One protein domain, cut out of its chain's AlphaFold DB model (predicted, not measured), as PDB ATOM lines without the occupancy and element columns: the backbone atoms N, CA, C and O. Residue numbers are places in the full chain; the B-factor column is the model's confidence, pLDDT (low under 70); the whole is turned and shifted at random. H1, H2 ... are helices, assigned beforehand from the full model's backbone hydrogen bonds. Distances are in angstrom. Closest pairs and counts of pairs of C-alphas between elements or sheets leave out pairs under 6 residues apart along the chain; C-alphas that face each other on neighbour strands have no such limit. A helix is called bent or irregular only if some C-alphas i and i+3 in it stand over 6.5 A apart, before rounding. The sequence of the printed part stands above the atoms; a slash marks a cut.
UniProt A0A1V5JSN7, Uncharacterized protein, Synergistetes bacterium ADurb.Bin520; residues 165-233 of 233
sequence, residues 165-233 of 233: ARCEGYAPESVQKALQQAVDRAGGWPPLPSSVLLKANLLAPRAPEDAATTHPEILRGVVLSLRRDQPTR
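AT A GLANCE: This is residues 165 to 233 of the 233 residues of an uncharacterized protein of Synergistetes bacterium ADurb.Bin520 (UniProt A0A1V5JSN7). Two helices, H1 and H2, cross as a steep X, one over the other, and a long loop from the end of H1 runs back past H2 to a turn beyond the first residue of H2. Residues 205 to 210 of this loop stick out at one end of the long axis, and the tail after H2 lies at the other. The printed part has 69 residues, with two named helices in the order H1, H2 and no named strand; the class is all helix, though only 28 of the 69 residues, under half, are in named elements. The whole is only just loose, close to compact, with a radius of gyration of the C-alphas of 13.7 A, and elongated, spanning 43 by 26 by 18 A.

IN THESE COORDINATES: H1, the longest helix by residues, takes residues 172 to 186 and measures 20.8 A from first to last C-alpha. It begins at C-alpha 172, (181.367, 166.533, 168.656), and ends at C-alpha 186, (200.888, 161.316, 163.904). H2 takes residues 216 to 228 and measures 18.6 A; its last C-alpha, 228, is at (186.956, 151.980, 165.753). Neither helix is bent or irregular.

HOW THE PARTS SIT: H1 and H2 touch, with 10 pairs of C-alphas within 8 A. Their closest C-alphas are those of Gln 176 and Gly 221, 5.8 A apart. Their centres are 10.1 A apart. Their lines stand at a steep tilt of 60 degrees, and they run the same way. In H1 and H2 every O i to N i+4 pair is within hydrogen-bond range.

THE WHOLE: The two C-alphas farthest apart are those of Ala 207 and Arg 233, at 43.9 A; Arg 233 is the chain's last residue. The printed part has no cut. The link from H1 to H2, residues 187 to 215, is long, with 29 residues. Residues 205 to 210 stand free. The mean pLDDT of the printed part is 84.8, and residues 202 to 212 and 230 to 233 are under 70.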
ATOM      1  N   ALA A 165     196.372 169.473 164.913       97.00
ATOM      2  CA  ALA A 165     195.270 169.963 164.091       97.00
ATOM      3  C   ALA A 165     194.534 171.100 164.807       97.00
ATOM      4  O   ALA A 165     194.464 171.132 166.036       97.00
ATOM      5  N   ARG A 166     193.986 172.041 164.031       96.88
ATOM      6  CA  ARG A 166     193.133 173.103 164.569       96.88
ATOM      7  C   ARG A 166     191.741 172.533 164.829       96.88
ATOM      8  O   ARG A 166     191.163 171.899 163.951       96.88
ATOM      9  N   CYS A 167     191.211 172.790 166.019       95.88
ATOM     10  CA  CYS A 167     189.847 172.449 166.400       95.88
ATOM     11  C   CYS A 167     189.056 173.749 166.559       95.88
ATOM     12  O   CYS A 167     189.407 174.569 167.404       95.88
ATOM     13  N   GLU A 168     188.031 173.963 165.732       93.00
ATOM     14  CA  GLU A 168     187.246 175.212 165.748       93.00
ATOM     15  C   GLU A 168     186.344 175.337 166.987       93.00
ATOM     16  O   GLU A 168     185.853 176.418 167.297       93.00
ATOM     17  N   GLY A 169     186.138 174.244 167.720       92.69
ATOM     18  CA  GLY A 169     185.373 174.232 168.958       92.69
ATOM     19  C   GLY A 169     185.133 172.816 169.465       92.69
ATOM     20  O   GLY A 169     185.510 171.835 168.830       92.69
ATOM     21  N   TYR A 170     184.467 172.700 170.610       94.25
ATOM     22  CA  TYR A 170     184.238 171.412 171.270       94.25
ATOM     23  C   TYR A 170     182.938 170.704 170.862       94.25
ATOM     24  O   TYR A 170     182.513 169.768 171.532       94.25
ATOM     25  N   ALA A 171     182.305 171.128 169.764       95.94
ATOM     26  CA  ALA A 171     181.198 170.376 169.182       95.94
ATOM     27  C   ALA A 171     181.695 168.982 168.735       95.94
ATOM     28  O   ALA A 171     182.791 168.899 168.171       95.94
ATOM     29  N   PRO A 172     180.914 167.900 168.927       95.88
ATOM     30  CA  PRO A 172     181.367 166.533 168.656       95.88
ATOM     31  C   PRO A 172     181.977 166.337 167.262       95.88
ATOM     32  O   PRO A 172     183.046 165.749 167.128       95.88
ATOM     33  N   GLU A 173     181.348 166.888 166.224       96.75
ATOM     34  CA  GLU A 173     181.818 166.792 164.835       96.75
ATOM     35  C   GLU A 173     183.141 167.537 164.607       96.75
ATOM     36  O   GLU A 173     184.042 167.036 163.930       96.75
ATOM     37  N   SER A 174     183.285 168.719 165.216       97.12
ATOM     38  CA  SER A 174     184.512 169.524 165.140       97.12
ATOM     39  C   SER A 174     185.681 168.799 165.801       97.12
ATOM     40  O   SER A 174     186.763 168.703 165.219       97.12
ATOM     41  N   VAL A 175     185.436 168.221 166.981       96.81
ATOM     42  CA  VAL A 175     186.417 167.424 167.719       96.81
ATOM     43  C   VAL A 175     186.814 166.178 166.939       96.81
ATOM     44  O   VAL A 175     188.006 165.931 166.781       96.81
ATOM     45  N   GLN A 176     185.853 165.412 166.420       96.19
ATOM     46  CA  GLN A 176     186.135 164.193 165.657       96.19
ATOM     47  C   GLN A 176     186.983 164.484 164.417       96.19
ATOM     48  O   GLN A 176     187.975 163.798 164.176       96.19
ATOM     49  N   LYS A 177     186.642 165.537 163.666       97.25
ATOM     50  CA  LYS A 177     187.399 165.954 162.482       97.25
ATOM     51  C   LYS A 177     188.832 166.356 162.833       97.25
ATOM     52  O   LYS A 177     189.770 165.892 162.189       97.25
ATOM     53  N   ALA A 178     189.009 167.210 163.842       97.75
ATOM     54  CA  ALA A 178     190.334 167.660 164.261       97.75
ATOM     55  C   ALA A 178     191.174 166.506 164.833       97.75
ATOM     56  O   ALA A 178     192.359 166.394 164.526       97.75
ATOM     57  N   LEU A 179     190.558 165.619 165.617       96.62
ATOM     58  CA  LEU A 179     191.221 164.453 166.188       96.62
ATOM     59  C   LEU A 179     191.713 163.502 165.098       96.62
ATOM     60  O   LEU A 179     192.882 163.133 165.128       96.62
ATOM     61  N   GLN A 180     190.868 163.161 164.122       96.50
ATOM     62  CA  GLN A 180     191.269 162.292 163.013       96.50
ATOM     63  C   GLN A 180     192.477 162.875 162.271       96.50
ATOM     64  O   GLN A 180     193.482 162.198 162.096       96.50
ATOM     65  N   GLN A 181     192.438 164.168 161.939       97.75
ATOM     66  CA  GLN A 181     193.562 164.843 161.283       97.75
ATOM     67  C   GLN A 181     194.845 164.816 162.121       97.75
ATOM     68  O   GLN A 181     195.937 164.663 161.572       97.75
ATOM     69  N   ALA A 182     194.738 165.000 163.439       97.25
ATOM     70  CA  ALA A 182     195.886 164.932 164.332       97.25
ATOM     71  C   ALA A 182     196.466 163.510 164.379       97.25
ATOM     72  O   ALA A 182     197.679 163.350 164.268       97.25
ATOM     73  N   VAL A 183     195.618 162.487 164.472       95.69
ATOM     74  CA  VAL A 183     196.025 161.075 164.478       95.69
ATOM     75  C   VAL A 183     196.681 160.684 163.152       95.69
ATOM     76  O   VAL A 183     197.778 160.133 163.160       95.69
ATOM     77  N   ASP A 184     196.094 161.055 162.015       95.31
ATOM     78  CA  ASP A 184     196.655 160.772 160.687       95.31
ATOM     79  C   ASP A 184     198.043 161.414 160.519       95.31
ATOM     80  O   ASP A 184     198.992 160.773 160.063       95.31
ATOM     81  N   ARG A 185     198.206 162.669 160.967       96.12
ATOM     82  CA  ARG A 185     199.504 163.373 160.974       96.12
ATOM     83  C   ARG A 185     200.519 162.724 161.916       96.12
ATOM     84  O   ARG A 185     201.718 162.789 161.647       96.12
ATOM     85  N   ALA A 186     200.055 162.099 162.997       94.50
ATOM     86  CA  ALA A 186     200.888 161.316 163.904       94.50
ATOM     87  C   ALA A 186     201.261 159.932 163.332       94.50
ATOM     88  O   ALA A 186     202.186 159.306 163.842       94.50
ATOM     89  N   GLY A 187     200.626 159.495 162.237       92.75
ATOM     90  CA  GLY A 187     200.856 158.194 161.604       92.75
ATOM     91  C   GLY A 187     199.853 157.106 161.997       92.75
ATOM     92  O   GLY A 187     200.139 155.934 161.775       92.75
ATOM     93  N   GLY A 188     198.700 157.479 162.556       92.69
ATOM     94  CA  GLY A 188     197.678 156.545 163.024       92.69
ATOM     95  C   GLY A 188     197.857 156.137 164.486       92.69
ATOM     96  O   GLY A 188     198.842 156.488 165.143       92.69
ATOM     97  N   TRP A 189     196.888 155.384 165.009       91.31
ATOM     98  CA  TRP A 189     197.050 154.745 166.311       91.31
ATOM     99  C   TRP A 189     197.994 153.544 166.191       91.31
ATOM    100  O   TRP A 189     197.852 152.746 165.262       91.31
ATOM    101  N   PRO A 190     198.950 153.379 167.120       86.94
ATOM    102  CA  PRO A 190     199.746 152.163 167.167       86.94
ATOM    103  C   PRO A 190     198.849 150.963 167.518       86.94
ATOM    104  O   PRO A 190     197.770 151.151 168.084       86.94
ATOM    105  N   PRO A 191     199.289 149.722 167.253       86.06
ATOM    106  CA  PRO A 191     198.605 148.545 167.775       86.06
ATOM    107  C   PRO A 191     198.548 148.630 169.305       86.06
ATOM    108  O   PRO A 191     199.574 148.781 169.972       86.06
ATOM    109  N   LEU A 192     197.338 148.568 169.857       85.44
ATOM    110  CA  LEU A 192     197.108 148.692 171.292       85.44
ATOM    111  C   LEU A 192     196.823 147.326 171.925       85.44
ATOM    112  O   LEU A 192     196.222 146.459 171.288       85.44
ATOM    113  N   PRO A 193     197.222 147.117 173.190       84.69
ATOM    114  CA  PRO A 193     196.807 145.948 173.953       84.69
ATOM    115  C   PRO A 193     195.302 145.995 174.267       84.69
ATOM    116  O   PRO A 193     194.634 147.013 174.092       84.69
ATOM    117  N   SER A 194     194.764 144.898 174.809       79.56
ATOM    118  CA  SER A 194     193.338 144.775 175.154       79.56
ATOM    119  C   SER A 194     192.844 145.784 176.196       79.56
ATOM    120  O   SER A 194     191.647 146.046 176.271       79.56
ATOM    121  N   SER A 195     193.743 146.335 177.015       85.38
ATOM    122  CA  SER A 195     193.434 147.359 178.011       85.38
ATOM    123  C   SER A 195     194.442 148.501 177.931       85.38
ATOM    124  O   SER A 195     195.650 148.302 178.036       85.38
ATOM    125  N   VAL A 196     193.931 149.719 177.757       88.38
ATOM    126  CA  VAL A 196     194.733 150.945 177.679       88.38
ATOM    127  C   VAL A 196     194.202 151.951 178.686       88.38
ATOM    128  O   VAL A 196     192.993 152.156 178.795       88.38
ATOM    129  N   LEU A 197     195.116 152.591 179.413       90.88
ATOM    130  CA  LEU A 197     194.800 153.698 180.306       90.88
ATOM    131  C   LEU A 197     194.997 155.021 179.570       90.88
ATOM    132  O   LEU A 197     196.072 155.298 179.040       90.88
ATOM    133  N   LEU A 198     193.963 155.859 179.571       89.25
ATOM    134  CA  LEU A 198     194.044 157.218 179.051       89.25
ATOM    135  C   LEU A 198     194.367 158.176 180.192       89.25
ATOM    136  O   LEU A 198     193.568 158.362 181.111       89.25
ATOM    137  N   LYS A 199     195.536 158.813 180.120       89.75
ATOM    138  CA  LYS A 199     195.907 159.874 181.053       89.75
ATOM    139  C   LYS A 199     195.333 161.201 180.570       89.75
ATOM    140  O   LYS A 199     195.926 161.871 179.730       89.75
ATOM    141  N   ALA A 200     194.188 161.582 181.119       87.31
ATOM    142  CA  ALA A 200     193.684 162.939 180.990       87.31
ATOM    143  C   ALA A 200     194.311 163.845 182.046       87.31
ATOM    144  O   ALA A 200     194.448 163.460 183.209       87.31
ATOM    145  N   ASN A 201     194.641 165.071 181.650       82.81
ATOM    146  CA  ASN A 201     194.965 166.104 182.619       82.81
ATOM    147  C   ASN A 201     193.642 166.615 183.192       82.81
ATOM    148  O   ASN A 201     192.949 167.430 182.580       82.81
ATOM    149  N   LEU A 202     193.269 166.080 184.350       66.88
ATOM    150  CA  LEU A 202     192.211 166.620 185.189       66.88
ATOM    151  C   LEU A 202     192.904 167.405 186.296       66.88
ATOM    152  O   LEU A 202     193.582 166.817 187.138       66.88
ATOM    153  N   LEU A 203     192.802 168.730 186.254       55.28
ATOM    154  CA  LEU A 203     193.274 169.563 187.352       55.28
ATOM    155  C   LEU A 203     192.131 169.863 188.319       55.28
ATOM    156  O   LEU A 203     190.971 169.970 187.925       55.28
ATOM    157  N   ALA A 204     192.532 169.949 189.586       55.72
ATOM    158  CA  ALA A 204     191.774 170.279 190.787       55.72
ATOM    159  C   ALA A 204     190.772 171.439 190.606       55.72
ATOM    160  O   ALA A 204     190.953 172.247 189.695       55.72
ATOM    161  N   PRO A 205     189.758 171.564 191.491       51.91
ATOM    162  CA  PRO A 205     188.774 172.647 191.454       51.91
ATOM    163  C   PRO A 205     189.466 174.015 191.425       51.91
ATOM    164  O   PRO A 205     189.964 174.515 192.431       51.91
ATOM    165  N   ARG A 206     189.524 174.592 190.230       64.38
ATOM    166  CA  ARG A 206     190.085 175.899 189.901       64.38
ATOM    167  C   ARG A 206     189.076 176.619 189.027       64.38
ATOM    168  O   ARG A 206     188.254 175.978 188.368       64.38
ATOM    169  N   ALA A 207     189.148 177.942 189.039       65.88
ATOM    170  CA  ALA A 207     188.352 178.755 188.143       65.88
ATOM    171  C   ALA A 207     188.653 178.343 186.678       65.88
ATOM    172  O   ALA A 207     189.788 177.946 186.379       65.88
ATOM    173  N   PRO A 208     187.648 178.308 185.786       59.50
ATOM    174  CA  PRO A 208     187.771 177.714 184.451       59.50
ATOM    175  C   PRO A 208     188.831 178.389 183.569       59.50
ATOM    176  O   PRO A 208     189.312 177.777 182.619       59.50
ATOM    177  N   GLU A 209     189.232 179.613 183.900       68.81
ATOM    178  CA  GLU A 209     190.298 180.371 183.240       68.81
ATOM    179  C   GLU A 209     191.697 179.840 183.610       68.81
ATOM    180  O   GLU A 209     192.635 179.956 182.822       68.81
ATOM    181  N   ASP A 210     191.825 179.213 184.784       63.97
ATOM    182  CA  ASP A 210     193.076 178.698 185.359       63.97
ATOM    183  C   ASP A 210     193.215 177.171 185.249       63.97
ATOM    184  O   ASP A 210     194.285 176.600 185.496       63.97
ATOM    185  N   ALA A 211     192.124 176.476 184.930       62.00
ATOM    186  CA  ALA A 211     192.085 175.027 184.898       62.00
ATOM    187  C   ALA A 211     192.559 174.513 183.529       62.00
ATOM    188  O   ALA A 211     191.795 174.471 182.564       62.00
ATOM    189  N   ALA A 212     193.810 174.044 183.443       62.66
ATOM    190  CA  ALA A 212     194.262 173.246 182.300       62.66
ATOM    191  C   ALA A 212     193.575 171.868 182.340       62.66
ATOM    192  O   ALA A 212     194.138 170.875 182.803       62.66
ATOM    193  N   THR A 213     192.318 171.832 181.905       74.44
ATOM    194  CA  THR A 213     191.492 170.628 181.855       74.44
ATOM    195  C   THR A 213     191.407 170.121 180.428       74.44
ATOM    196  O   THR A 213     191.230 170.876 179.471       74.44
ATOM    197  N   THR A 214     191.544 168.808 180.260       86.31
ATOM    198  CA  THR A 214     191.159 168.173 179.001       86.31
ATOM    199  C   THR A 214     189.637 168.229 178.880       86.31
ATOM    200  O   THR A 214     188.933 167.656 179.709       86.31
ATOM    201  N   HIS A 215     189.125 168.900 177.846       88.94
ATOM    202  CA  HIS A 215     187.684 168.981 177.617       88.94
ATOM    203  C   HIS A 215     187.085 167.568 177.439       88.94
ATOM    204  O   HIS A 215     187.654 166.760 176.692       88.94
ATOM    205  N   PRO A 216     185.939 167.244 178.068       89.50
ATOM    206  CA  PRO A 216     185.377 165.891 178.062       89.50
ATOM    207  C   PRO A 216     185.084 165.358 176.654       89.50
ATOM    208  O   PRO A 216     185.276 164.171 176.397       89.50
ATOM    209  N   GLU A 217     184.691 166.224 175.714       93.69
ATOM    210  CA  GLU A 217     184.470 165.795 174.324       93.69
ATOM    211  C   GLU A 217     185.762 165.327 173.631       93.69
ATOM    212  O   GLU A 217     185.713 164.409 172.817       93.69
ATOM    213  N   ILE A 218     186.934 165.868 173.994       94.06
ATOM    214  CA  ILE A 218     188.224 165.383 173.473       94.06
ATOM    215  C   ILE A 218     188.468 163.950 173.952       94.06
ATOM    216  O   ILE A 218     188.778 163.072 173.150       94.06
ATOM    217  N   LEU A 219     188.265 163.694 175.249       93.38
ATOM    218  CA  LEU A 219     188.347 162.351 175.832       93.38
ATOM    219  C   LEU A 219     187.391 161.375 175.145       93.38
ATOM    220  O   LEU A 219     187.793 160.279 174.757       93.38
ATOM    221  N   ARG A 220     186.131 161.785 174.969       93.88
ATOM    222  CA  ARG A 220     185.114 160.987 174.283       93.88
ATOM    223  C   ARG A 220     185.538 160.661 172.851       93.88
ATOM    224  O   ARG A 220     185.457 159.501 172.453       93.88
ATOM    225  N   GLY A 221     186.024 161.654 172.106       95.38
ATOM    226  CA  GLY A 221     186.533 161.482 170.747       95.38
ATOM    227  C   GLY A 221     187.672 160.465 170.674       95.38
ATOM    228  O   GLY A 221     187.627 159.566 169.837       95.38
ATOM    229  N   VAL A 222     188.643 160.546 171.592       95.12
ATOM    230  CA  VAL A 222     189.760 159.586 171.672       95.12
ATOM    231  C   VAL A 222     189.247 158.173 171.929       95.12
ATOM    232  O   VAL A 222     189.607 157.257 171.198       95.12
ATOM    233  N   VAL A 223     188.356 157.983 172.906       93.19
ATOM    234  CA  VAL A 223     187.789 156.658 173.210       93.19
ATOM    235  C   VAL A 223     187.055 156.067 172.002       93.19
ATOM    236  O   VAL A 223     187.209 154.881 171.716       93.19
ATOM    237  N   LEU A 224     186.263 156.872 171.287       93.62
ATOM    238  CA  LEU A 224     185.542 156.413 170.097       93.62
ATOM    239  C   LEU A 224     186.492 156.066 168.945       93.62
ATOM    240  O   LEU A 224     186.317 155.023 168.318       93.62
ATOM    241  N   SER A 225     187.501 156.902 168.699       93.50
ATOM    242  CA  SER A 225     188.510 156.665 167.664       93.50
ATOM    243  C   SER A 225     189.292 155.376 167.939       93.50
ATOM    244  O   SER A 225     189.387 154.521 167.065       93.50
ATOM    245  N   LEU A 226     189.726 155.158 169.186       91.69
ATOM    246  CA  LEU A 226     190.444 153.944 169.578       91.69
ATOM    247  C   LEU A 226     189.619 152.669 169.429       91.69
ATOM    248  O   LEU A 226     190.177 151.636 169.081       91.69
ATOM    249  N   ARG A 227     188.309 152.719 169.701       87.56
ATOM    250  CA  ARG A 227     187.409 151.563 169.551       87.56
ATOM    251  C   ARG A 227     187.140 151.208 168.093       87.56
ATOM    252  O   ARG A 227     186.895 150.041 167.815       87.56
ATOM    253  N   ARG A 228     187.153 152.194 167.193       83.62
ATOM    254  CA  ARG A 228     186.956 151.980 165.753       83.62
ATOM    255  C   ARG A 228     188.139 151.251 165.120       83.62
ATOM    256  O   ARG A 228     187.923 150.406 164.259       83.62
ATOM    257  N   ASP A 229     189.349 151.566 165.572       74.12
ATOM    258  CA  ASP A 229     190.589 151.074 164.965       74.12
ATOM    259  C   ASP A 229     191.095 149.761 165.593       74.12
ATOM    260  O   ASP A 229     192.115 149.226 165.159       74.12
ATOM    261  N   GLN A 230     190.391 149.203 166.590       66.75
ATOM    262  CA  GLN A 230     190.708 147.859 167.076       66.75
ATOM    263  C   GLN A 230     190.215 146.803 166.078       66.75
ATOM    264  O   GLN A 230     189.026 146.798 165.749       66.75
ATOM    265  N   PRO A 231     191.065 145.847 165.661       58.16
ATOM    266  CA  PRO A 231     190.580 144.661 164.976       58.16
ATOM    267  C   PRO A 231     189.625 143.912 165.916       58.16
ATOM    268  O   PRO A 231     189.979 143.587 167.052       58.16
ATOM    269  N   THR A 232     188.393 143.675 165.462       57.56
ATOM    270  CA  THR A 232     187.430 142.812 166.158       57.56
ATOM    271  C   THR A 232     188.069 141.445 166.387       57.56
ATOM    272  O   THR A 232     188.480 140.801 165.422       57.56
ATOM    273  N   ARG A 233     188.203 141.056 167.661       46.81
ATOM    274  CA  ARG A 233     188.674 139.728 168.077       46.81
ATOM    275  C   ARG A 233     187.718 138.626 167.648       46.81
ATOM    276  O   ARG A 233     186.494 138.873 167.714       46.81
TER     277      ARG A 233